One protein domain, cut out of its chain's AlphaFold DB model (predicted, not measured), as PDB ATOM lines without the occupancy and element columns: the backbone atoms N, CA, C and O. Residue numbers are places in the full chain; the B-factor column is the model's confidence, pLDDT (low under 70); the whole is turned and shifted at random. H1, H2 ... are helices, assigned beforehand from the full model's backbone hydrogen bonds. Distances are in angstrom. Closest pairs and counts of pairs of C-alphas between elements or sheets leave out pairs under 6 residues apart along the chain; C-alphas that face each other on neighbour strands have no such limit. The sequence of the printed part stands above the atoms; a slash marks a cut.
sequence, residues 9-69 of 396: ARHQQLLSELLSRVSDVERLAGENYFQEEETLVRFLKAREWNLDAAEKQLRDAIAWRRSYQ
ATOM      1  N   ALA A   9     123.598 106.960 198.286       94.00
ATOM      2  CA  ALA A   9     122.661 107.411 199.314       94.00
ATOM      3  C   ALA A   9     121.972 108.732 198.927       94.00
ATOM      4  O   ALA A   9     120.759 108.865 199.080       94.00
ATOM      5  N   ARG A  10     122.723 109.687 198.358       94.75
ATOM      6  CA  ARG A  10     122.166 110.950 197.852       94.75
ATOM      7  C   ARG A  10     121.186 110.721 196.699       94.75
ATOM      8  O   ARG A  10     120.124 111.331 196.673       94.75
ATOM      9  N   HIS A  11     121.524 109.858 195.744       95.62
ATOM     10  CA  HIS A  11     120.639 109.513 194.625       95.62
ATOM     11  C   HIS A  11     119.348 108.849 195.102       95.62
ATOM     12  O   HIS A  11     118.276 109.209 194.618       95.62
ATOM     13  N   GLN A  12     119.435 107.959 196.093       95.38
ATOM     14  CA  GLN A  12     118.258 107.349 196.707       95.38
ATOM     15  C   GLN A  12     117.387 108.389 197.420       95.38
ATOM     16  O   GLN A  12     116.168 108.359 197.291       95.38
ATOM     17  N   GLN A  13     117.998 109.341 198.132       96.69
ATOM     18  CA  GLN A  13     117.264 110.433 198.771       96.69
ATOM     19  C   GLN A  13     116.509 111.285 197.741       96.69
ATOM     20  O   GLN A  13     115.332 111.572 197.942       96.69
ATOM     21  N   LEU A  14     117.153 111.646 196.627       97.81
ATOM     22  CA  LEU A  14     116.521 112.421 195.554       97.81
ATOM     23  C   LEU A  14     115.367 111.668 194.885       97.81
ATOM     24  O   LEU A  14     114.364 112.284 194.535       97.81
ATOM     25  N   LEU A  15     115.490 110.350 194.720       96.81
ATOM     26  CA  LEU A  15     114.408 109.505 194.217       96.81
ATOM     27  C   LEU A  15     113.208 109.510 195.174       96.81
ATOM     28  O   LEU A  15     112.086 109.760 194.736       96.81
ATOM     29  N   SER A  16     113.448 109.296 196.470       96.00
ATOM     30  CA  SER A  16     112.404 109.348 197.500       96.00
ATOM     31  C   SER A  16     111.727 110.718 197.569       96.00
ATOM     32  O   SER A  16     110.509 110.804 197.719       96.00
ATOM     33  N   GLU A  17     112.496 111.801 197.429       97.06
ATOM     34  CA  GLU A  17     111.942 113.153 197.415       97.06
ATOM     35  C   GLU A  17     111.110 113.400 196.153       97.06
ATOM     36  O   GLU A  17     109.987 113.882 196.263       97.06
ATOM     37  N   LEU A  18     111.589 112.999 194.969       96.94
ATOM     38  CA  LEU A  18     110.822 113.118 193.726       96.94
ATOM     39  C   LEU A  18     109.500 112.344 193.804       96.94
ATOM     40  O   LEU A  18     108.465 112.897 193.444       96.94
ATOM     41  N   LEU A  19     109.524 111.109 194.325       94.56
ATOM     42  CA  LEU A  19     108.329 110.299 194.599       94.56
ATOM     43  C   LEU A  19     107.329 111.051 195.483       94.56
ATOM     44  O   LEU A  19     106.140 111.103 195.168       94.56
ATOM     45  N   SER A  20     107.808 111.662 196.569       94.69
ATOM     46  CA  SER A  20     106.962 112.464 197.455       94.69
ATOM     47  C   SER A  20     106.396 113.689 196.744       94.69
ATOM     48  O   SER A  20     105.228 114.017 196.946       94.69
ATOM     49  N   ARG A  21     107.197 114.375 195.924       95.31
ATOM     50  CA  ARG A  21     106.768 115.602 195.253       95.31
ATOM     51  C   ARG A  21     105.695 115.352 194.214       95.31
ATOM     52  O   ARG A  21     104.822 116.190 194.101       95.31
ATOM     53  N   VAL A  22     105.723 114.219 193.511       93.75
ATOM     54  CA  VAL A  22     104.703 113.869 192.503       93.75
ATOM     55  C   VAL A  22     103.562 113.009 193.051       93.75
ATOM     56  O   VAL A  22     102.764 112.480 192.279       93.75
ATOM     57  N   SER A  23     103.463 112.862 194.374       91.31
ATOM     58  CA  SER A  23     102.396 112.080 195.013       91.31
ATOM     59  C   SER A  23     101.002 112.699 194.840       91.31
ATOM     60  O   SER A  23     100.003 111.988 194.940       91.31
ATOM     61  N   ASP A  24     100.935 113.997 194.529       93.50
ATOM     62  CA  ASP A  24      99.715 114.729 194.173       93.50
ATOM     63  C   ASP A  24      99.186 114.381 192.773       93.50
ATOM     64  O   ASP A  24      98.039 114.683 192.442       93.50
ATOM     65  N   VAL A  25     100.013 113.767 191.923       91.81
ATOM     66  CA  VAL A  25      99.688 113.556 190.515       91.81
ATOM     67  C   VAL A  25      98.806 112.321 190.342       91.81
ATOM     68  O   VAL A  25      99.196 111.198 190.659       91.81
ATOM     69  N   GLU A  26      97.621 112.517 189.758       91.81
ATOM     70  CA  GLU A  26      96.708 111.419 189.427       91.81
ATOM     71  C   GLU A  26      97.368 110.382 188.503       91.81
ATOM     72  O   GLU A  26      98.090 110.727 187.559       91.81
ATOM     73  N   ARG A  27      97.094 109.096 188.749       90.88
ATOM     74  CA  ARG A  27      97.610 108.001 187.920       90.88
ATOM     75  C   ARG A  27      97.151 108.136 186.467       90.88
ATOM     76  O   ARG A  27      96.060 108.619 186.180       90.88
ATOM     77  N   LEU A  28      97.997 107.686 185.547       91.81
ATOM     78  CA  LEU A  28      97.648 107.595 184.134       91.81
ATOM     79  C   LEU A  28      96.824 106.322 183.907       91.81
ATOM     80  O   LEU A  28      97.136 105.264 184.454       91.81
ATOM     81  N   ALA A  29      95.752 106.423 183.129       86.44
ATOM     82  CA  ALA A  29      94.907 105.274 182.833       86.44
ATOM     83  C   ALA A  29      95.664 104.264 181.954       86.44
ATOM     84  O   ALA A  29      96.208 104.625 180.914       86.44
ATOM     85  N   GLY A  30      95.674 102.993 182.363       83.94
ATOM     86  CA  GLY A  30      96.265 101.905 181.578       83.94
ATOM     87  C   GLY A  30      97.795 101.826 181.604       83.94
ATOM     88  O   GLY A  30      98.356 101.031 180.853       83.94
ATOM     89  N   GLU A  31      98.482 102.602 182.451       86.31
ATOM     90  CA  GLU A  31      99.942 102.544 182.580       86.31
ATOM     91  C   GLU A  31     100.479 102.941 183.960       86.31
ATOM     92  O   GLU A  31      99.903 103.763 184.667       86.31
ATOM     93  N   ASN A  32     101.659 102.407 184.294       85.25
ATOM     94  CA  ASN A  32     102.386 102.683 185.538       85.25
ATOM     95  C   ASN A  32     103.607 103.597 185.318       85.25
ATOM     96  O   ASN A  32     104.612 103.499 186.022       85.25
ATOM     97  N   TYR A  33     103.519 104.492 184.330       86.19
ATOM     98  CA  TYR A  33     104.647 105.261 183.801       86.19
ATOM     99  C   TYR A  33     105.533 105.909 184.871       86.19
ATOM    100  O   TYR A  33     106.741 105.723 184.836       86.19
ATOM    101  N   PHE A  34     104.958 106.647 185.823       86.12
ATOM    102  CA  PHE A  34     105.712 107.388 186.846       86.12
ATOM    103  C   PHE A  34     105.659 106.734 188.236       86.12
ATOM    104  O   PHE A  34     106.130 107.310 189.212       86.12
ATOM    105  N   GLN A  35     105.082 105.536 188.323       86.69
ATOM    106  CA  GLN A  35     105.077 104.691 189.515       86.69
ATOM    107  C   GLN A  35     106.313 103.782 189.550       86.69
ATOM    108  O   GLN A  35     106.709 103.322 190.617       86.69
ATOM    109  N   GLU A  36     106.927 103.535 188.392       87.12
ATOM    110  CA  GLU A  36     108.178 102.794 188.270       87.12
ATOM    111  C   GLU A  36     109.376 103.672 188.659       87.12
ATOM    112  O   GLU A  36     109.632 104.714 188.044       87.12
ATOM    113  N   GLU A  37     110.158 103.218 189.644       91.06
ATOM    114  CA  GLU A  37     111.379 103.906 190.091       91.06
ATOM    115  C   GLU A  37     112.344 104.169 188.931       91.06
ATOM    116  O   GLU A  37     112.956 105.234 188.838       91.06
ATOM    117  N   GLU A  38     112.440 103.229 187.992       90.81
ATOM    118  CA  GLU A  38     113.297 103.332 186.813       90.81
ATOM    119  C   GLU A  38     112.917 104.524 185.933       90.81
ATOM    120  O   GLU A  38     113.801 105.206 185.409       90.81
ATOM    121  N   THR A  39     111.624 104.842 185.802       92.69
ATOM    122  CA  THR A  39     111.191 106.060 185.110       92.69
ATOM    123  C   THR A  39     111.661 107.301 185.841       92.69
ATOM    124  O   THR A  39     112.281 108.164 185.223       92.69
ATOM    125  N   LEU A  40     111.448 107.383 187.149       95.19
ATOM    126  CA  LEU A  40     111.842 108.548 187.944       95.19
ATOM    127  C   LEU A  40     113.356 108.783 187.900       95.19
ATOM    128  O   LEU A  40     113.817 109.905 187.678       95.19
ATOM    129  N   VAL A  41     114.141 107.707 187.997       95.69
ATOM    130  CA  VAL A  41     115.602 107.747 187.857       95.69
ATOM    131  C   VAL A  41     116.024 108.263 186.478       95.69
ATOM    132  O   VAL A  41     117.016 108.990 186.388       95.69
ATOM    133  N   ARG A  42     115.298 107.945 185.395       94.88
ATOM    134  CA  ARG A  42     115.589 108.485 184.052       94.88
ATOM    135  C   ARG A  42     115.430 110.005 184.000       94.88
ATOM    136  O   ARG A  42     116.317 110.676 183.475       94.88
ATOM    137  N   PHE A  43     114.366 110.551 184.588       96.56
ATOM    138  CA  PHE A  43     114.163 112.004 184.668       96.56
ATOM    139  C   PHE A  43     115.237 112.688 185.521       96.56
ATOM    140  O   PHE A  43     115.799 113.701 185.102       96.56
ATOM    141  N   LEU A  44     115.606 112.096 186.663       97.06
ATOM    142  CA  LEU A  44     116.713 112.592 187.488       97.06
ATOM    143  C   LEU A  44     118.035 112.594 186.710       97.06
ATOM    144  O   LEU A  44     118.708 113.621 186.645       97.06
ATOM    145  N   LYS A  45     118.400 111.487 186.053       94.75
ATOM    146  CA  LYS A  45     119.635 111.386 185.253       94.75
ATOM    147  C   LYS A  45     119.675 112.392 184.101       94.75
ATOM    148  O   LYS A  45     120.714 113.025 183.887       94.75
ATOM    149  N   ALA A  46     118.557 112.575 183.398       93.06
ATOM    150  CA  ALA A  46     118.440 113.518 182.283       93.06
ATOM    151  C   ALA A  46     118.588 114.987 182.702       93.06
ATOM    152  O   ALA A  46     118.869 115.848 181.865       93.06
ATOM    153  N   ARG A  47     118.413 115.278 183.994       95.12
ATOM    154  CA  ARG A  47     118.604 116.604 184.593       95.12
ATOM    155  C   ARG A  47     119.756 116.637 185.587       95.12
ATOM    156  O   ARG A  47     119.788 117.491 186.461       95.12
ATOM    157  N   GLU A  48     120.714 115.718 185.444       94.19
ATOM    158  CA  GLU A  48     121.948 115.682 186.243       94.19
ATOM    159  C   GLU A  48     121.693 115.661 187.754       94.19
ATOM    160  O   GLU A  48     122.436 116.236 188.546       94.19
ATOM    161  N   TRP A  49     120.631 114.960 188.153       96.38
ATOM    162  CA  TRP A  49     120.159 114.857 189.531       96.38
ATOM    163  C   TRP A  49     119.736 116.203 190.144       96.38
ATOM    164  O   TRP A  49     119.689 116.332 191.367       96.38
ATOM    165  N   ASN A  50     119.405 117.200 189.316       97.62
ATOM    166  CA  ASN A  50     118.691 118.399 189.738       97.62
ATOM    167  C   ASN A  50     117.206 118.060 189.931       97.62
ATOM    168  O   ASN A  50     116.503 117.741 188.969       97.62
ATOM    169  N   LEU A  51     116.750 118.121 191.182       98.12
ATOM    170  CA  LEU A  51     115.414 117.678 191.564       98.12
ATOM    171  C   LEU A  51     114.300 118.540 190.960       98.12
ATOM    172  O   LEU A  51     113.376 117.990 190.372       98.12
ATOM    173  N   ASP A  52     114.410 119.869 191.039       98.38
ATOM    174  CA  ASP A  52     113.373 120.785 190.542       98.38
ATOM    175  C   ASP A  52     113.203 120.672 189.020       98.38
ATOM    176  O   ASP A  52     112.090 120.631 188.491       98.38
ATOM    177  N   ALA A  53     114.317 120.564 188.289       97.94
ATOM    178  CA  ALA A  53     114.297 120.397 186.843       97.94
ATOM    179  C   ALA A  53     113.753 119.019 186.427       97.94
ATOM    180  O   ALA A  53     113.034 118.925 185.426       97.94
ATOM    181  N   ALA A  54     114.089 117.960 187.173       98.00
ATOM    182  CA  ALA A  54     113.566 116.616 186.939       98.00
ATOM    183  C   ALA A  54     112.058 116.546 187.204       98.00
ATOM    184  O   ALA A  54     111.322 116.021 186.372       98.00
ATOM    185  N   GLU A  55     111.596 117.128 188.314       97.94
ATOM    186  CA  GLU A  55     110.176 117.226 188.648       97.94
ATOM    187  C   GLU A  55     109.407 117.972 187.560       97.94
ATOM    188  O   GLU A  55     108.405 117.460 187.058       97.94
ATOM    189  N   LYS A  56     109.897 119.148 187.141       97.94
ATOM    190  CA  LYS A  56     109.259 119.918 186.071       97.94
ATOM    191  C   LYS A  56     109.120 119.082 184.799       97.94
ATOM    192  O   LYS A  56     108.032 118.999 184.236       97.94
ATOM    193  N   GLN A  57     110.205 118.447 184.356       97.31
ATOM    194  CA  GLN A  57     110.185 117.640 183.138       97.31
ATOM    195  C   GLN A  57     109.241 116.433 183.264       97.31
ATOM    196  O   GLN A  57     108.531 116.109 182.314       97.31
ATOM    197  N   LEU A  58     109.209 115.776 184.425       97.56
ATOM    198  CA  LEU A  58     108.315 114.653 184.685       97.56
ATOM    199  C   LEU A  58     106.846 115.085 184.638       97.56
ATOM    200  O   LEU A  58     106.041 114.426 183.982       97.56
ATOM    201  N   ARG A  59     106.494 116.210 185.271       97.19
ATOM    202  CA  ARG A  59     105.134 116.768 185.224       97.19
ATOM    203  C   ARG A  59     104.729 117.152 183.800       97.19
ATOM    204  O   ARG A  59     103.629 116.795 183.380       97.19
ATOM    205  N   ASP A  60     105.623 117.792 183.044       97.25
ATOM    206  CA  ASP A  60     105.400 118.117 181.627       97.25
ATOM    207  C   ASP A  60     105.157 116.840 180.798       97.25
ATOM    208  O   ASP A  60     104.247 116.790 179.970       97.25
ATOM    209  N   ALA A  61     105.924 115.774 181.056       96.38
ATOM    210  CA  ALA A  61     105.741 114.490 180.390       96.38
ATOM    211  C   ALA A  61     104.409 113.830 180.757       96.38
ATOM    212  O   ALA A  61     103.712 113.353 179.869       96.38
ATOM    213  N   ILE A  62     104.012 113.834 182.031       95.81
ATOM    214  CA  ILE A  62     102.719 113.287 182.464       95.81
ATOM    215  C   ILE A  62     101.563 114.062 181.816       95.81
ATOM    216  O   ILE A  62     100.626 113.446 181.309       95.81
ATOM    217  N   ALA A  63     101.639 115.395 181.772       95.75
ATOM    218  CA  ALA A  63     100.640 116.226 181.102       95.75
ATOM    219  C   ALA A  63     100.538 115.903 179.603       95.75
ATOM    220  O   ALA A  63      99.432 115.737 179.088       95.75
ATOM    221  N   TRP A  64     101.677 115.742 178.923       95.62
ATOM    222  CA  TRP A  64     101.712 115.321 177.523       95.62
ATOM    223  C   TRP A  64     101.127 113.921 177.321       95.62
ATOM    224  O   TRP A  64     100.352 113.723 176.393       95.62
ATOM    225  N   ARG A  65     101.420 112.949 178.194       95.31
ATOM    226  CA  ARG A  65     100.834 111.601 178.084       95.31
ATOM    227  C   ARG A  65      99.311 111.627 178.204       95.31
ATOM    228  O   ARG A  65      98.646 110.920 177.453       95.31
ATOM    229  N   ARG A  66      98.759 112.474 179.083       93.81
ATOM    230  CA  ARG A  66      97.301 112.655 179.216       93.81
ATOM    231  C   ARG A  66      96.663 113.222 177.952       93.81
ATOM    232  O   ARG A  66      95.613 112.738 177.543       93.81
ATOM    233  N   SER A  67      97.271 114.246 177.354       94.44
ATOM    234  CA  SER A  67      96.694 114.919 176.185       94.44
ATOM    235  C   SER A  67      96.947 114.171 174.878       94.44
ATOM    236  O   SER A  67      96.051 114.091 174.044       94.44
ATOM    237  N   TYR A  68      98.146 113.615 174.699       94.19
ATOM    238  CA  TYR A  68      98.585 112.987 173.453       94.19
ATOM    239  C   TYR A  68      98.258 111.491 173.364       94.19
ATOM    240  O   TYR A  68      98.158 110.961 172.264       94.19
ATOM    241  N   GLN A  69      98.093 110.808 174.503       94.06
ATOM    242  CA  GLN A  69      97.747 109.380 174.578       94.06
ATOM    243  C   GLN A  69      98.693 108.474 173.756       94.06
ATOM    244  O   GLN A  69      98.277 107.758 172.844       94.06
TER     245      GLN A  69
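This is residues 9 to 69 of the 396 residues of the protein "CRAL-TRIO domain-containing protein" of Macrostomum lignano (UniProt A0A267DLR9). Three helices meet at wide angles: H1 and H3 run the same way but at 45 degrees to each other, and the short H2 crosses from one to the other, packing on residues 15 to 19 of H1 and residues 51 to 58 of H3. Between H1 and H2, the unnamed residues 22 to 36 run out past the end of H1 and fold back as a long loop, toward the same end of the domain as the last residues of H3. The printed part has 61 residues with three named helices, in the order H1, H2, H3, and no named strand; the class is all helix. It is compact, with a radius of gyration of the C-alphas of 11.1 A, and elongated, spanning 34 by 18 by 16 A.

H1, residues 9 to 21, touches H2, residues 37 to 46, with residues 15 to 19 alone. Their closest C-alphas are those of Leu 15 and Val 41, 6.7 A apart, and their lines are about perpendicular, at 74 degrees. H2 touches H3, residues 51 to 68, which meets it with residues 51 to 58 alone. The closest C-alphas of H2 and H3 are those of Leu 44 and Ala 54, 5.1 A apart; the two helices run opposite ways at a steep tilt of 66 degrees. H3 also touches H1, with residues 51 to 55 alone, and the closest C-alphas of the two are those of Leu 18 and Glu 55, 6.6 A apart. H1 and H3 run the same way at a steep tilt of 45 degrees. The helix packing is mostly crossed, with none of these three touching pairs at a shallow tilt. In H1, H2 and H3 every O i to N i+4 pair is within hydrogen-bond range.

H1 begins with C-alpha 9 at (122.661, 107.411, 199.314) and measures 18.3 A from first to last C-alpha, Ala 9 to Arg 21. H2 runs from Glu 37, with its C-alpha at (111.379, 103.906, 190.091), to Ala 46, over 14.3 A. H3, the longest helix with 18 residues, runs from Leu 51 to Tyr 68 over 25.2 A and ends with C-alpha 68 at (98.585, 112.987, 173.453).

The two C-alphas farthest apart are those of Ala 9 and Tyr 68, at 35.8 A. The link from H1 to H2 is long, with 15 residues, 22 to 36, whose C-alphas lie 5 to 17 A from the mean of the C-alphas. The link from H2 to H3 is tight, with 4 residues. The printed part has no cut. The mean pLDDT of the printed part is 94.0, and no printed residue is under 70.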